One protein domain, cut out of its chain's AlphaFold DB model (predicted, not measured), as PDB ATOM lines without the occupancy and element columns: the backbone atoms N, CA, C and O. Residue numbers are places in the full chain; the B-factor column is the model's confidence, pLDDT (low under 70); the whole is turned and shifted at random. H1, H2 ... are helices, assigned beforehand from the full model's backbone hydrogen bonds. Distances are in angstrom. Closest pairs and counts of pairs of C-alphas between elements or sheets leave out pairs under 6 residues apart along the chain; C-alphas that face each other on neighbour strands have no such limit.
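This is residues 31 to 120 of the 264 residues of an uncharacterized protein of Candidatus Lloydbacteria bacterium RIFCSPLOWO2_01_FULL_50_20 (UniProt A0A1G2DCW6). Two pairs of helices, H1 with H4 and H2 with H3, each nearly parallel and side by side, are set crosswise to each other in a compact cluster. H2 and H3 meet over part of H2 alone, and the long link of residues 60 to 84 wraps round the outside of the H1 and H4 pair. The printed part has 90 residues with four named helices, H1 to H4 in chain order, and no named strand; the class is all helix. It is compact, with a radius of gyration of the C-alphas of 12.1 A, and rounded, spanning 32 by 28 by 25 A.

H4, residues 105 to 119, touches H1, residues 31 to 44, at a shallow tilt of 23 degrees, the same way; their closest C-alphas, of Lys 34 and Ala 108, are 4.5 A apart. H2, residues 48 to 59, touches H4 with residues 54 to 59 alone, at a steep tilt of 63 degrees, closest at the C-alphas of Thr 55 and Asn 116, 5.7 A. H1 and H2 touch only at the corner, closest at the C-alphas of Ala 44 and Lys 51, 4.4 A. H3, residues 85 to 98, touches residues 50 to 54 of H2, at a shallow tilt of 14 degrees, the same way, closest at the C-alphas of Phe 50 and Thr 85, 6.4 A. H3 also touches H1 at 37 degrees, only just a steep tilt, opposite ways, closest at the C-alphas of Leu 40 and Ala 88, 6.5 A. H3 and H4 are close but not clearly touching: their closest C-alphas, of Asn 98 and Ala 105, are 7.1 A apart. The helix packing is part aligned, part crossed: 2 of 4 tilted pairs are shallow. In H1, H2, H3 and H4 every O i to N i+4 pair is within hydrogen-bond range.

H4 is 21.7 A from first to last C-alpha and ends at C-alpha 119, (53.291, 11.986, 6.452). H1, 20.0 A, begins at C-alpha 31, (42.234, 5.700, 26.505). H3 is 19.7 A and H2 16.2 A long.

The C-alphas farthest apart, of Glu 65 and Lys 83, are 33.5 A from each other. The printed part has no cut. The link from H2 to H3 is long, that from H1 to H2 tight and that from H3 to H4 short. Mean pLDDT of the printed part is 75.3; residues 60 to 75, 98 to 106 and 120 are under 70.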
ATOM      1  N   ASP A  31      43.115   5.405  27.631       78.19
ATOM      2  CA  ASP A  31      42.234   5.700  26.505       78.19
ATOM      3  C   ASP A  31      42.084   7.198  26.202       78.19
ATOM      4  O   ASP A  31      42.126   7.584  25.033       78.19
ATOM      5  N   LEU A  32      41.979   8.064  27.219       82.31
ATOM      6  CA  LEU A  32      41.900   9.518  27.021       82.31
ATOM      7  C   LEU A  32      43.145  10.029  26.286       82.31
ATOM      8  O   LEU A  32      43.023  10.797  25.334       82.31
ATOM      9  N   LEU A  33      44.336   9.567  26.681       83.25
ATOM     10  CA  LEU A  33      45.595   9.958  26.040       83.25
ATOM     11  C   LEU A  33      45.634   9.526  24.567       83.25
ATOM     12  O   LEU A  33      46.047  10.305  23.705       83.25
ATOM     13  N   LYS A  34      45.141   8.321  24.250       85.31
ATOM     14  CA  LYS A  34      45.034   7.829  22.866       85.31
ATOM     15  C   LYS A  34      44.047   8.650  22.032       85.31
ATOM     16  O   LYS A  34      44.333   8.988  20.877       85.31
ATOM     17  N   TYR A  35      42.891   9.001  22.596       87.88
ATOM     18  CA  TYR A  35      41.916   9.838  21.899       87.88
ATOM     19  C   TYR A  35      42.427  11.263  21.693       87.88
ATOM     20  O   TYR A  35      42.200  11.826  20.625       87.88
ATOM     21  N   LEU A  36      43.170  11.824  22.652       88.50
ATOM     22  CA  LEU A  36      43.809  13.131  22.503       88.50
ATOM     23  C   LEU A  36      44.892  13.122  21.430       88.50
ATOM     24  O   LEU A  36      44.893  14.006  20.577       88.50
ATOM     25  N   ALA A  37      45.751  12.100  21.403       88.50
ATOM     26  CA  ALA A  37      46.717  11.913  20.323       88.50
ATOM     27  C   ALA A  37      46.021  11.915  18.953       88.50
ATOM     28  O   ALA A  37      46.436  12.620  18.037       88.50
ATOM     29  N   THR A  38      44.907  11.195  18.831       88.75
ATOM     30  CA  THR A  38      44.138  11.147  17.580       88.75
ATOM     31  C   THR A  38      43.441  12.473  17.264       88.75
ATOM     32  O   THR A  38      43.366  12.880  16.111       88.75
ATOM     33  N   ALA A  39      42.950  13.198  18.268       89.75
ATOM     34  CA  ALA A  39      42.363  14.519  18.065       89.75
ATOM     35  C   ALA A  39      43.396  15.533  17.539       89.75
ATOM     36  O   ALA A  39      43.072  16.347  16.671       89.75
ATOM     37  N   LEU A  40      44.645  15.452  18.012       91.00
ATOM     38  CA  LEU A  40      45.753  16.280  17.528       91.00
ATOM     39  C   LEU A  40      46.118  15.959  16.073       91.00
ATOM     40  O   LEU A  40      46.357  16.888  15.303       91.00
ATOM     41  N   THR A  41      46.104  14.687  15.659       89.44
ATOM     42  CA  THR A  41      46.340  14.333  14.246       89.44
ATOM     43  C   THR A  41      45.216  14.837  13.344       89.44
ATOM     44  O   THR A  41      45.488  15.397  12.284       89.44
ATOM     45  N   VAL A  42      43.956  14.743  13.786       88.81
ATOM     46  CA  VAL A  42      42.806  15.320  13.068       88.81
ATOM     47  C   VAL A  42      42.939  16.838  12.922       88.81
ATOM     48  O   VAL A  42      42.627  17.372  11.857       88.81
ATOM     49  N   TYR A  43      43.404  17.542  13.959       89.88
ATOM     50  CA  TYR A  43      43.654  18.984  13.882       89.88
ATOM     51  C   TYR A  43      44.811  19.317  12.925       89.88
ATOM     52  O   TYR A  43      44.688  20.234  12.115       89.88
ATOM     53  N   ALA A  44      45.896  18.539  12.952       87.94
ATOM     54  CA  ALA A  44      47.043  18.711  12.060       87.94
ATOM     55  C   ALA A  44      46.672  18.593  10.574       87.94
ATOM     56  O   ALA A  44      47.181  19.351   9.757       87.94
ATOM     57  N   GLU A  45      45.730  17.724  10.200       86.69
ATOM     58  CA  GLU A  45      45.268  17.664   8.802       86.69
ATOM     59  C   GLU A  45      44.507  18.922   8.349       86.69
ATOM     60  O   GLU A  45      44.354  19.154   7.152       86.69
ATOM     61  N   ARG A  46      44.038  19.751   9.289       87.50
ATOM     62  CA  ARG A  46      43.312  20.999   9.010       87.50
ATOM     63  C   ARG A  46      44.196  22.241   9.116       87.50
ATOM     64  O   ARG A  46      43.799  23.296   8.628       87.50
ATOM     65  N   ASN A  47      45.362  22.141   9.753       88.81
ATOM     66  CA  ASN A  47      46.238  23.273  10.039       88.81
ATOM     67  C   ASN A  47      47.700  22.945   9.691       88.81
ATOM     68  O   ASN A  47      48.364  22.202  10.413       88.81
ATOM     69  N   GLY A  48      48.201  23.525   8.595       81.31
ATOM     70  CA  GLY A  48      49.552  23.260   8.086       81.31
ATOM     71  C   GLY A  48      50.672  23.654   9.054       81.31
ATOM     72  O   GLY A  48      51.601  22.881   9.251       81.31
ATOM     73  N   GLU A  49      50.554  24.799   9.732       84.88
ATOM     74  CA  GLU A  49      51.567  25.253  10.696       84.88
ATOM     75  C   GLU A  49      51.692  24.286  11.881       84.88
ATOM     76  O   GLU A  49      52.792  23.894  12.277       84.88
ATOM     77  N   PHE A  50      50.556  23.840  12.424       86.12
ATOM     78  CA  PHE A  50      50.543  22.839  13.486       86.12
ATOM     79  C   PHE A  50      51.039  21.476  12.990       86.12
ATOM     80  O   PHE A  50      51.744  20.779  13.719       86.12
ATOM     81  N   LYS A  51      50.717  21.099  11.746       85.62
ATOM     82  CA  LYS A  51      51.210  19.871  11.108       85.62
ATOM     83  C   LYS A  51      52.734  19.834  11.060       85.62
ATOM     84  O   LYS A  51      53.321  18.821  11.446       85.62
ATOM     85  N   ASP A  52      53.366  20.923  10.638       81.06
ATOM     86  CA  ASP A  52      54.825  21.036  10.549       81.06
ATOM     87  C   ASP A  52      55.479  20.974  11.933       81.06
ATOM     88  O   ASP A  52      56.476  20.269  12.135       81.06
ATOM     89  N   LEU A  53      54.878  21.645  12.920       84.06
ATOM     90  CA  LEU A  53      55.335  21.606  14.306       84.06
ATOM     91  C   LEU A  53      55.233  20.197  14.906       84.06
ATOM     92  O   LEU A  53      56.203  19.702  15.486       84.06
ATOM     93  N   LEU A  54      54.088  19.529  14.746       85.06
ATOM     94  CA  LEU A  54      53.873  18.171  15.243       85.06
ATOM     95  C   LEU A  54      54.829  17.183  14.561       85.06
ATOM     96  O   LEU A  54      55.452  16.363  15.230       85.06
ATOM     97  N   THR A  55      55.021  17.309  13.246       83.31
ATOM     98  CA  THR A  55      55.978  16.509  12.463       83.31
ATOM     99  C   THR A  55      57.401  16.694  12.983       83.31
ATOM    100  O   THR A  55      58.108  15.713  13.224       83.31
ATOM    101  N   THR A  56      57.832  17.938  13.201       82.00
ATOM    102  CA  THR A  56      59.169  18.263  13.725       82.00
ATOM    103  C   THR A  56      59.367  17.666  15.114       82.00
ATOM    104  O   THR A  56      60.357  16.978  15.360       82.00
ATOM    105  N   THR A  57      58.380  17.844  15.989       78.94
ATOM    106  CA  THR A  57      58.407  17.347  17.368       78.94
ATOM    107  C   THR A  57      58.468  15.817  17.412       78.94
ATOM    108  O   THR A  57      59.317  15.243  18.091       78.94
ATOM    109  N   MET A  58      57.646  15.136  16.610       78.31
ATOM    110  CA  MET A  58      57.610  13.671  16.546       78.31
ATOM    111  C   MET A  58      58.781  13.059  15.771       78.31
ATOM    112  O   MET A  58      59.033  11.864  15.889       78.31
ATOM    113  N   SER A  59      59.525  13.844  14.987       70.75
ATOM    114  CA  SER A  59      60.734  13.370  14.296       70.75
ATOM    115  C   SER A  59      61.878  13.043  15.252       70.75
ATOM    116  O   SER A  59      62.756  12.263  14.893       70.75
ATOM    117  N   ALA A  60      61.860  13.622  16.454       66.62
ATOM    118  CA  ALA A  60      62.834  13.357  17.507       66.62
ATOM    119  C   ALA A  60      62.502  12.105  18.344       66.62
ATOM    120  O   ALA A  60      63.301  11.698  19.186       66.62
ATOM    121  N   VAL A  61      61.332  11.490  18.135       66.88
ATOM    122  CA  VAL A  61      60.861  10.346  18.921       66.88
ATOM    123  C   VAL A  61      61.292   9.037  18.259       66.88
ATOM    124  O   VAL A  61      60.921   8.747  17.123       66.88
ATOM    125  N   VAL A  62      62.059   8.221  18.987       58.84
ATOM    126  CA  VAL A  62      62.470   6.878  18.551       58.84
ATOM    127  C   VAL A  62      61.534   5.847  19.178       58.84
ATOM    128  O   VAL A  62      61.528   5.678  20.394       58.84
ATOM    129  N   LEU A  63      60.751   5.145  18.357       61.38
ATOM    130  CA  LEU A  63      59.929   4.025  18.823       61.38
ATOM    131  C   LEU A  63      60.742   2.724  18.817       61.38
ATOM    132  O   LEU A  63      61.271   2.324  17.778       61.38
ATOM    133  N   SER A  64      60.809   2.037  19.959       47.34
ATOM    134  CA  SER A  64      61.297   0.658  20.028       47.34
ATOM    135  C   SER A  64      60.163  -0.311  19.677       47.34
ATOM    136  O   SER A  64      59.195  -0.425  20.421       47.34
ATOM    137  N   GLU A  65      60.340  -1.012  18.558       50.81
ATOM    138  CA  GLU A  65      59.530  -2.124  18.036       50.81
ATOM    139  C   GLU A  65      58.135  -1.824  17.451       50.81
ATOM    140  O   GLU A  65      57.294  -1.108  17.991       50.81
ATOM    141  N   LYS A  66      57.888  -2.465  16.297       48.41
ATOM    142  CA  LYS A  66      56.609  -2.502  15.582       48.41
ATOM    143  C   LYS A  66      55.630  -3.407  16.326       48.41
ATOM    144  O   LYS A  66      55.527  -4.593  16.025       48.41
ATOM    145  N   LYS A  67      54.883  -2.850  17.271       51.75
ATOM    146  CA  LYS A  67      53.674  -3.497  17.783       51.75
ATOM    147  C   LYS A  67      52.493  -3.008  16.950       51.75
ATOM    148  O   LYS A  67      52.322  -1.796  16.818       51.75
ATOM    149  N   GLU A  68      51.710  -3.925  16.378       47.81
ATOM    150  CA  GLU A  68      50.501  -3.571  15.623       47.81
ATOM    151  C   GLU A  68      49.602  -2.667  16.473       47.81
ATOM    152  O   GLU A  68      49.407  -2.884  17.676       47.81
ATOM    153  N   MET A  69      49.153  -1.573  15.862       52.78
ATOM    154  CA  MET A  69      48.303  -0.595  16.520       52.78
ATOM    155  C   MET A  69      46.896  -1.185  16.596       52.78
ATOM    156  O   MET A  69      46.292  -1.469  15.560       52.78
ATOM    157  N   GLU A  70      46.373  -1.372  17.807       53.38
ATOM    158  CA  GLU A  70      44.946  -1.634  17.968       53.38
ATOM    159  C   GLU A  70      44.184  -0.449  17.376       53.38
ATOM    160  O   GLU A  70      44.453   0.716  17.687       53.38
ATOM    161  N   THR A  71      43.253  -0.739  16.473       52.31
ATOM    162  CA  THR A  71      42.343   0.275  15.951       52.31
ATOM    163  C   THR A  71      41.561   0.850  17.118       52.31
ATOM    164  O   THR A  71      40.819   0.117  17.776       52.31
ATOM    165  N   LEU A  72      41.722   2.150  17.369       57.16
ATOM    166  CA  LEU A  72      40.940   2.820  18.396       57.16
ATOM    167  C   LEU A  72      39.443   2.621  18.124       57.16
ATOM    168  O   LEU A  72      39.025   2.638  16.957       57.16
ATOM    169  N   PRO A  73      38.624   2.440  19.174       51.03
ATOM    170  CA  PRO A  73      37.183   2.324  19.024       51.03
ATOM    171  C   PRO A  73      36.617   3.502  18.229       51.03
ATOM    172  O   PRO A  73      37.147   4.613  18.278       51.03
ATOM    173  N   HIS A  74      35.499   3.279  17.534       55.06
ATOM    174  CA  HIS A  74      34.701   4.339  16.913       55.06
ATOM    175  C   HIS A  74      34.103   5.247  18.007       55.06
ATOM    176  O   HIS A  74      32.948   5.105  18.427       55.06
ATOM    177  N   ALA A  75      34.929   6.141  18.538       63.03
ATOM    178  CA  ALA A  75      34.557   7.196  19.459       63.03
ATOM    179  C   ALA A  75      34.438   8.516  18.691       63.03
ATOM    180  O   ALA A  75      35.096   8.722  17.670       63.03
ATOM    181  N   ASN A  76      33.585   9.418  19.174       73.25
ATOM    182  CA  ASN A  76      33.397  10.731  18.568       73.25
ATOM    183  C   ASN A  76      34.562  11.669  18.934       73.25
ATOM    184  O   ASN A  76      34.425  12.582  19.746       73.25
ATOM    185  N   ILE A  77      35.731  11.417  18.341       83.38
ATOM    186  CA  ILE A  77      36.990  12.140  18.600       83.38
ATOM    187  C   ILE A  77      36.847  13.641  18.322       83.38
ATOM    188  O   ILE A  77      37.561  14.451  18.909       83.38
ATOM    189  N   SER A  78      35.876  14.026  17.493       83.50
ATOM    190  CA  SER A  78      35.575  15.414  17.154       83.50
ATOM    191  C   SER A  78      35.319  16.307  18.372       83.50
ATOM    192  O   SER A  78      35.591  17.499  18.298       83.50
ATOM    193  N   LEU A  79      34.867  15.752  19.506       85.62
ATOM    194  CA  LEU A  79      34.686  16.518  20.747       85.62
ATOM    195  C   LEU A  79      35.998  16.997  21.370       85.62
ATOM    196  O   LEU A  79      36.011  18.022  22.050       85.62
ATOM    197  N   LEU A  80      37.089  16.273  21.126       88.44
ATOM    198  CA  LEU A  80      38.410  16.538  21.694       88.44
ATOM    199  C   LEU A  80      39.315  17.345  20.763       88.44
ATOM    200  O   LEU A  80      40.402  17.748  21.181       88.44
ATOM    201  N   VAL A  81      38.895  17.567  19.513       88.12
ATOM    202  CA  VAL A  81      39.672  18.337  18.537       88.12
ATOM    203  C   VAL A  81      39.848  19.765  19.071       88.12
ATOM    204  O   VAL A  81      38.842  20.417  19.373       88.12
ATOM    205  N   PRO A  82      41.099  20.244  19.222       85.88
ATOM    206  CA  PRO A  82      41.368  21.604  19.673       85.88
ATOM    207  C   PRO A  82      40.700  22.648  18.778       85.88
ATOM    208  O   PRO A  82      40.587  22.464  17.566       85.88
ATOM    209  N   LYS A  83      40.286  23.761  19.384       83.25
ATOM    210  CA  LYS A  83      39.627  24.863  18.670       83.25
ATOM    211  C   LYS A  83      40.601  25.716  17.854       83.25
ATOM    212  O   LYS A  83      40.221  26.281  16.835       83.25
ATOM    213  N   ASP A  84      41.839  25.823  18.328       84.88
ATOM    214  CA  ASP A  84      42.871  26.698  17.787       84.88
ATOM    215  C   ASP A  84      44.266  26.085  17.972       84.88
ATOM    216  O   ASP A  84      44.463  25.095  18.690       84.88
ATOM    217  N   THR A  85      45.245  26.689  17.300       84.62
ATOM    218  CA  THR A  85      46.623  26.198  17.275       84.62
ATOM    219  C   THR A  85      47.283  26.305  18.642       84.62
ATOM    220  O   THR A  85      48.046  25.420  19.008       84.62
ATOM    221  N   GLN A  86      46.970  27.332  19.431       82.44
ATOM    222  CA  GLN A  86      47.559  27.522  20.756       82.44
ATOM    223  C   GLN A  86      47.156  26.379  21.701       82.44
ATOM    224  O   GLN A  86      48.006  25.776  22.354       82.44
ATOM    225  N   ASN A  87      45.874  26.020  21.716       82.69
ATOM    226  CA  ASN A  87      45.346  24.880  22.454       82.69
ATOM    227  C   ASN A  87      45.900  23.549  21.953       82.69
ATOM    228  O   ASN A  87      46.204  22.667  22.758       82.69
ATOM    229  N   ALA A  88      46.058  23.399  20.637       86.12
ATOM    230  CA  ALA A  88      46.685  22.218  20.061       86.12
ATOM    231  C   ALA A  88      48.146  22.072  20.527       86.12
ATOM    232  O   ALA A  88      48.548  20.979  20.922       86.12
ATOM    233  N   VAL A  89      48.912  23.170  20.559       85.00
ATOM    234  CA  VAL A  89      50.304  23.196  21.043       85.00
ATOM    235  C   VAL A  89      50.383  22.858  22.526       85.00
ATOM    236  O   VAL A  89      51.111  21.937  22.882       85.00
ATOM    237  N   TYR A  90      49.599  23.515  23.385       82.31
ATOM    238  CA  TYR A  90      49.626  23.222  24.822       82.31
ATOM    239  C   TYR A  90      49.261  21.771  25.132       82.31
ATOM    240  O   TYR A  90      49.915  21.133  25.958       82.31
ATOM    241  N   ARG A  91      48.241  21.224  24.460       84.56
ATOM    242  CA  ARG A  91      47.853  19.817  24.629       84.56
ATOM    243  C   ARG A  91      48.926  18.869  24.109       84.56
ATOM    244  O   ARG A  91      49.174  17.855  24.750       84.56
ATOM    245  N   MET A  92      49.577  19.193  22.991       86.38
ATOM    246  CA  MET A  92      50.702  18.422  22.463       86.38
ATOM    247  C   MET A  92      51.873  18.404  23.454       86.38
ATOM    248  O   MET A  92      52.355  17.330  23.796       86.38
ATOM    249  N   GLU A  93      52.309  19.561  23.953       81.00
ATOM    250  CA  GLU A  93      53.409  19.667  24.920       81.00
ATOM    251  C   GLU A  93      53.094  18.941  26.230       81.00
ATOM    252  O   GLU A  93      53.942  18.224  26.765       81.00
ATOM    253  N   TRP A  94      51.867  19.088  26.733       80.62
ATOM    254  CA  TRP A  94      51.408  18.391  27.929       80.62
ATOM    255  C   TRP A  94      51.362  16.879  27.727       80.62
ATOM    256  O   TRP A  94      51.874  16.145  28.574       80.62
ATOM    257  N   LEU A  95      50.803  16.416  26.603       80.88
ATOM    258  CA  LEU A  95      50.758  15.000  26.254       80.88
ATOM    259  C   LEU A  95      52.187  14.455  26.215       80.88
ATOM    260  O   LEU A  95      52.478  13.491  26.909       80.88
ATOM    261  N   ILE A  96      53.106  15.144  25.529       76.81
ATOM    262  CA  ILE A  96      54.517  14.752  25.436       76.81
ATOM    263  C   ILE A  96      55.222  14.731  26.790       76.81
ATOM    264  O   ILE A  96      55.984  13.810  27.080       76.81
ATOM    265  N   SER A  97      54.958  15.710  27.645       71.94
ATOM    266  CA  SER A  97      55.565  15.780  28.977       71.94
ATOM    267  C   SER A  97      55.057  14.668  29.895       71.94
ATOM    268  O   SER A  97      55.817  14.159  30.715       71.94
ATOM    269  N   ASN A  98      53.806  14.237  29.713       68.44
ATOM    270  CA  ASN A  98      53.214  13.115  30.439       68.44
ATOM    271  C   ASN A  98      53.512  11.749  29.791       68.44
ATOM    272  O   ASN A  98      53.212  10.712  30.378       68.44
ATOM    273  N   MET A  99      54.143  11.726  28.610       67.38
ATOM    274  CA  MET A  99      54.448  10.494  27.876       67.38
ATOM    275  C   MET A  99      55.573   9.654  28.481       67.38
ATOM    276  O   MET A  99      55.606   8.445  28.272       67.38
ATOM    277  N   ASN A 100      56.466  10.264  29.261       54.00
ATOM    278  CA  ASN A 100      57.538   9.547  29.962       54.00
ATOM    279  C   ASN A 100      57.109   9.029  31.345       54.00
ATOM    280  O   ASN A 100      57.889   8.353  32.013       54.00
ATOM    281  N   SER A 101      55.897   9.370  31.784       53.53
ATOM    282  CA  SER A 101      55.428   9.142  33.150       53.53
ATOM    283  C   SER A 101      54.854   7.740  33.357       53.53
ATOM    284  O   SER A 101      54.902   7.235  34.475       53.53
ATOM    285  N   THR A 102      54.315   7.100  32.309       53.53
ATOM    286  CA  THR A 102      53.575   5.829  32.422       53.53
ATOM    287  C   THR A 102      53.739   4.946  31.179       53.53
ATOM    288  O   THR A 102      53.944   5.433  30.065       53.53
ATOM    289  N   HIS A 103      53.618   3.621  31.341       53.53
ATOM    290  CA  HIS A 103      53.678   2.671  30.217       53.53
ATOM    291  C   HIS A 103      52.522   2.884  29.217       53.53
ATOM    292  O   HIS A 103      52.677   2.624  28.026       53.53
ATOM    293  N   GLU A 104      51.388   3.399  29.693       52.03
ATOM    294  CA  GLU A 104      50.162   3.652  28.928       52.03
ATOM    295  C   GLU A 104      50.277   4.837  27.969       52.03
ATOM    296  O   GLU A 104      49.672   4.834  26.895       52.03
ATOM    297  N   ALA A 105      51.099   5.830  28.305       58.75
ATOM    298  CA  ALA A 105      51.331   6.961  27.426       58.75
ATOM    299  C   ALA A 105      52.139   6.577  26.167       58.75
ATOM    300  O   ALA A 105      52.069   7.276  25.156       58.75
ATOM    301  N   SER A 106      52.797   5.406  26.179       65.12
ATOM    302  CA  SER A 106      53.473   4.791  25.026       65.12
ATOM    303  C   SER A 106      52.543   4.577  23.823       65.12
ATOM    304  O   SER A 106      52.951   4.803  22.682       65.12
ATOM    305  N   ASP A 107      51.277   4.215  24.050       74.88
ATOM    306  CA  ASP A 107      50.312   4.008  22.963       74.88
ATOM    307  C   ASP A 107      49.918   5.321  22.274       74.88
ATOM    308  O   ASP A 107      49.808   5.370  21.048       74.88
ATOM    309  N   ALA A 108      49.744   6.393  23.050       78.44
ATOM    310  CA  ALA A 108      49.475   7.729  22.525       78.44
ATOM    311  C   ALA A 108      50.665   8.253  21.699       78.44
ATOM    312  O   ALA A 108      50.465   8.785  20.604       78.44
ATOM    313  N   VAL A 109      51.904   8.015  22.161       75.94
ATOM    314  CA  VAL A 109      53.127   8.313  21.388       75.94
ATOM    315  C   VAL A 109      53.122   7.566  20.066       75.94
ATOM    316  O   VAL A 109      53.409   8.154  19.024       75.94
ATOM    317  N   ARG A 110      52.797   6.271  20.100       75.69
ATOM    318  CA  ARG A 110      52.783   5.423  18.909       75.69
ATOM    319  C   ARG A 110      51.781   5.929  17.877       75.69
ATOM    320  O   ARG A 110      52.145   6.008  16.714       75.69
ATOM    321  N   ILE A 111      50.587   6.362  18.289       81.31
ATOM    322  CA  ILE A 111      49.600   6.977  17.382       81.31
ATOM    323  C   ILE A 111      50.186   8.209  16.676       81.31
ATOM    324  O   ILE A 111      50.096   8.322  15.452       81.31
ATOM    325  N   LEU A 112      50.810   9.124  17.427       83.44
ATOM    326  CA  LEU A 112      51.415  10.338  16.864       83.44
ATOM    327  C   LEU A 112      52.604  10.023  15.944       83.44
ATOM    328  O   LEU A 112      52.768  10.642  14.891       83.44
ATOM    329  N   ALA A 113      53.432   9.056  16.325       78.44
ATOM    330  CA  ALA A 113      54.610   8.654  15.568       78.44
ATOM    331  C   ALA A 113      54.237   7.881  14.293       78.44
ATOM    332  O   ALA A 113      54.795   8.166  13.236       78.44
ATOM    333  N   ASP A 114      53.255   6.979  14.344       78.56
ATOM    334  CA  ASP A 114      52.723   6.287  13.166       78.56
ATOM    335  C   ASP A 114      52.068   7.270  12.197       78.56
ATOM    336  O   ASP A 114      52.259   7.161  10.983       78.56
ATOM    337  N   TRP A 115      51.328   8.259  12.708       84.00
ATOM    338  CA  TRP A 115      50.816   9.348  11.880       84.00
ATOM    339  C   TRP A 115      51.965  10.103  11.199       84.00
ATOM    340  O   TRP A 115      51.944  10.240   9.979       84.00
ATOM    341  N   ASN A 116      53.007  10.499  11.940       82.00
ATOM    342  CA  ASN A 116      54.187  11.187  11.398       82.00
ATOM    343  C   ASN A 116      54.910  10.352  10.320       82.00
ATOM    344  O   ASN A 116      55.294  10.876   9.275       82.00
ATOM    345  N   LEU A 117      55.051   9.038  10.530       76.69
ATOM    346  CA  LEU A 117      55.628   8.120   9.543       76.69
ATOM    347  C   LEU A 117      54.817   8.085   8.242       76.69
ATOM    348  O   LEU A 117      55.408   8.010   7.170       76.69
ATOM    349  N   ARG A 118      53.483   8.181   8.313       76.81
ATOM    350  CA  ARG A 118      52.612   8.254   7.126       76.81
ATOM    351  C   ARG A 118      52.709   9.593   6.393       76.81
ATOM    352  O   ARG A 118      52.468   9.620   5.191       76.81
ATOM    353  N   GLN A 119      53.071  10.677   7.084       71.31
ATOM    354  CA  GLN A 119      53.291  11.986   6.452       71.31
ATOM    355  C   GLN A 119      54.611  12.046   5.667       71.31
ATOM    356  O   GLN A 119      54.744  12.841   4.737       71.31
ATOM    357  N   LYS A 120      55.596  11.209   6.018       63.22
ATOM    358  CA  LYS A 120      56.925  11.208   5.395       63.22
ATOM    359  C   LYS A 120      57.027  10.203   4.240       63.22
ATOM    360  O   LYS A 120      57.120   9.000   4.456       63.22
TER     361      LYS A 120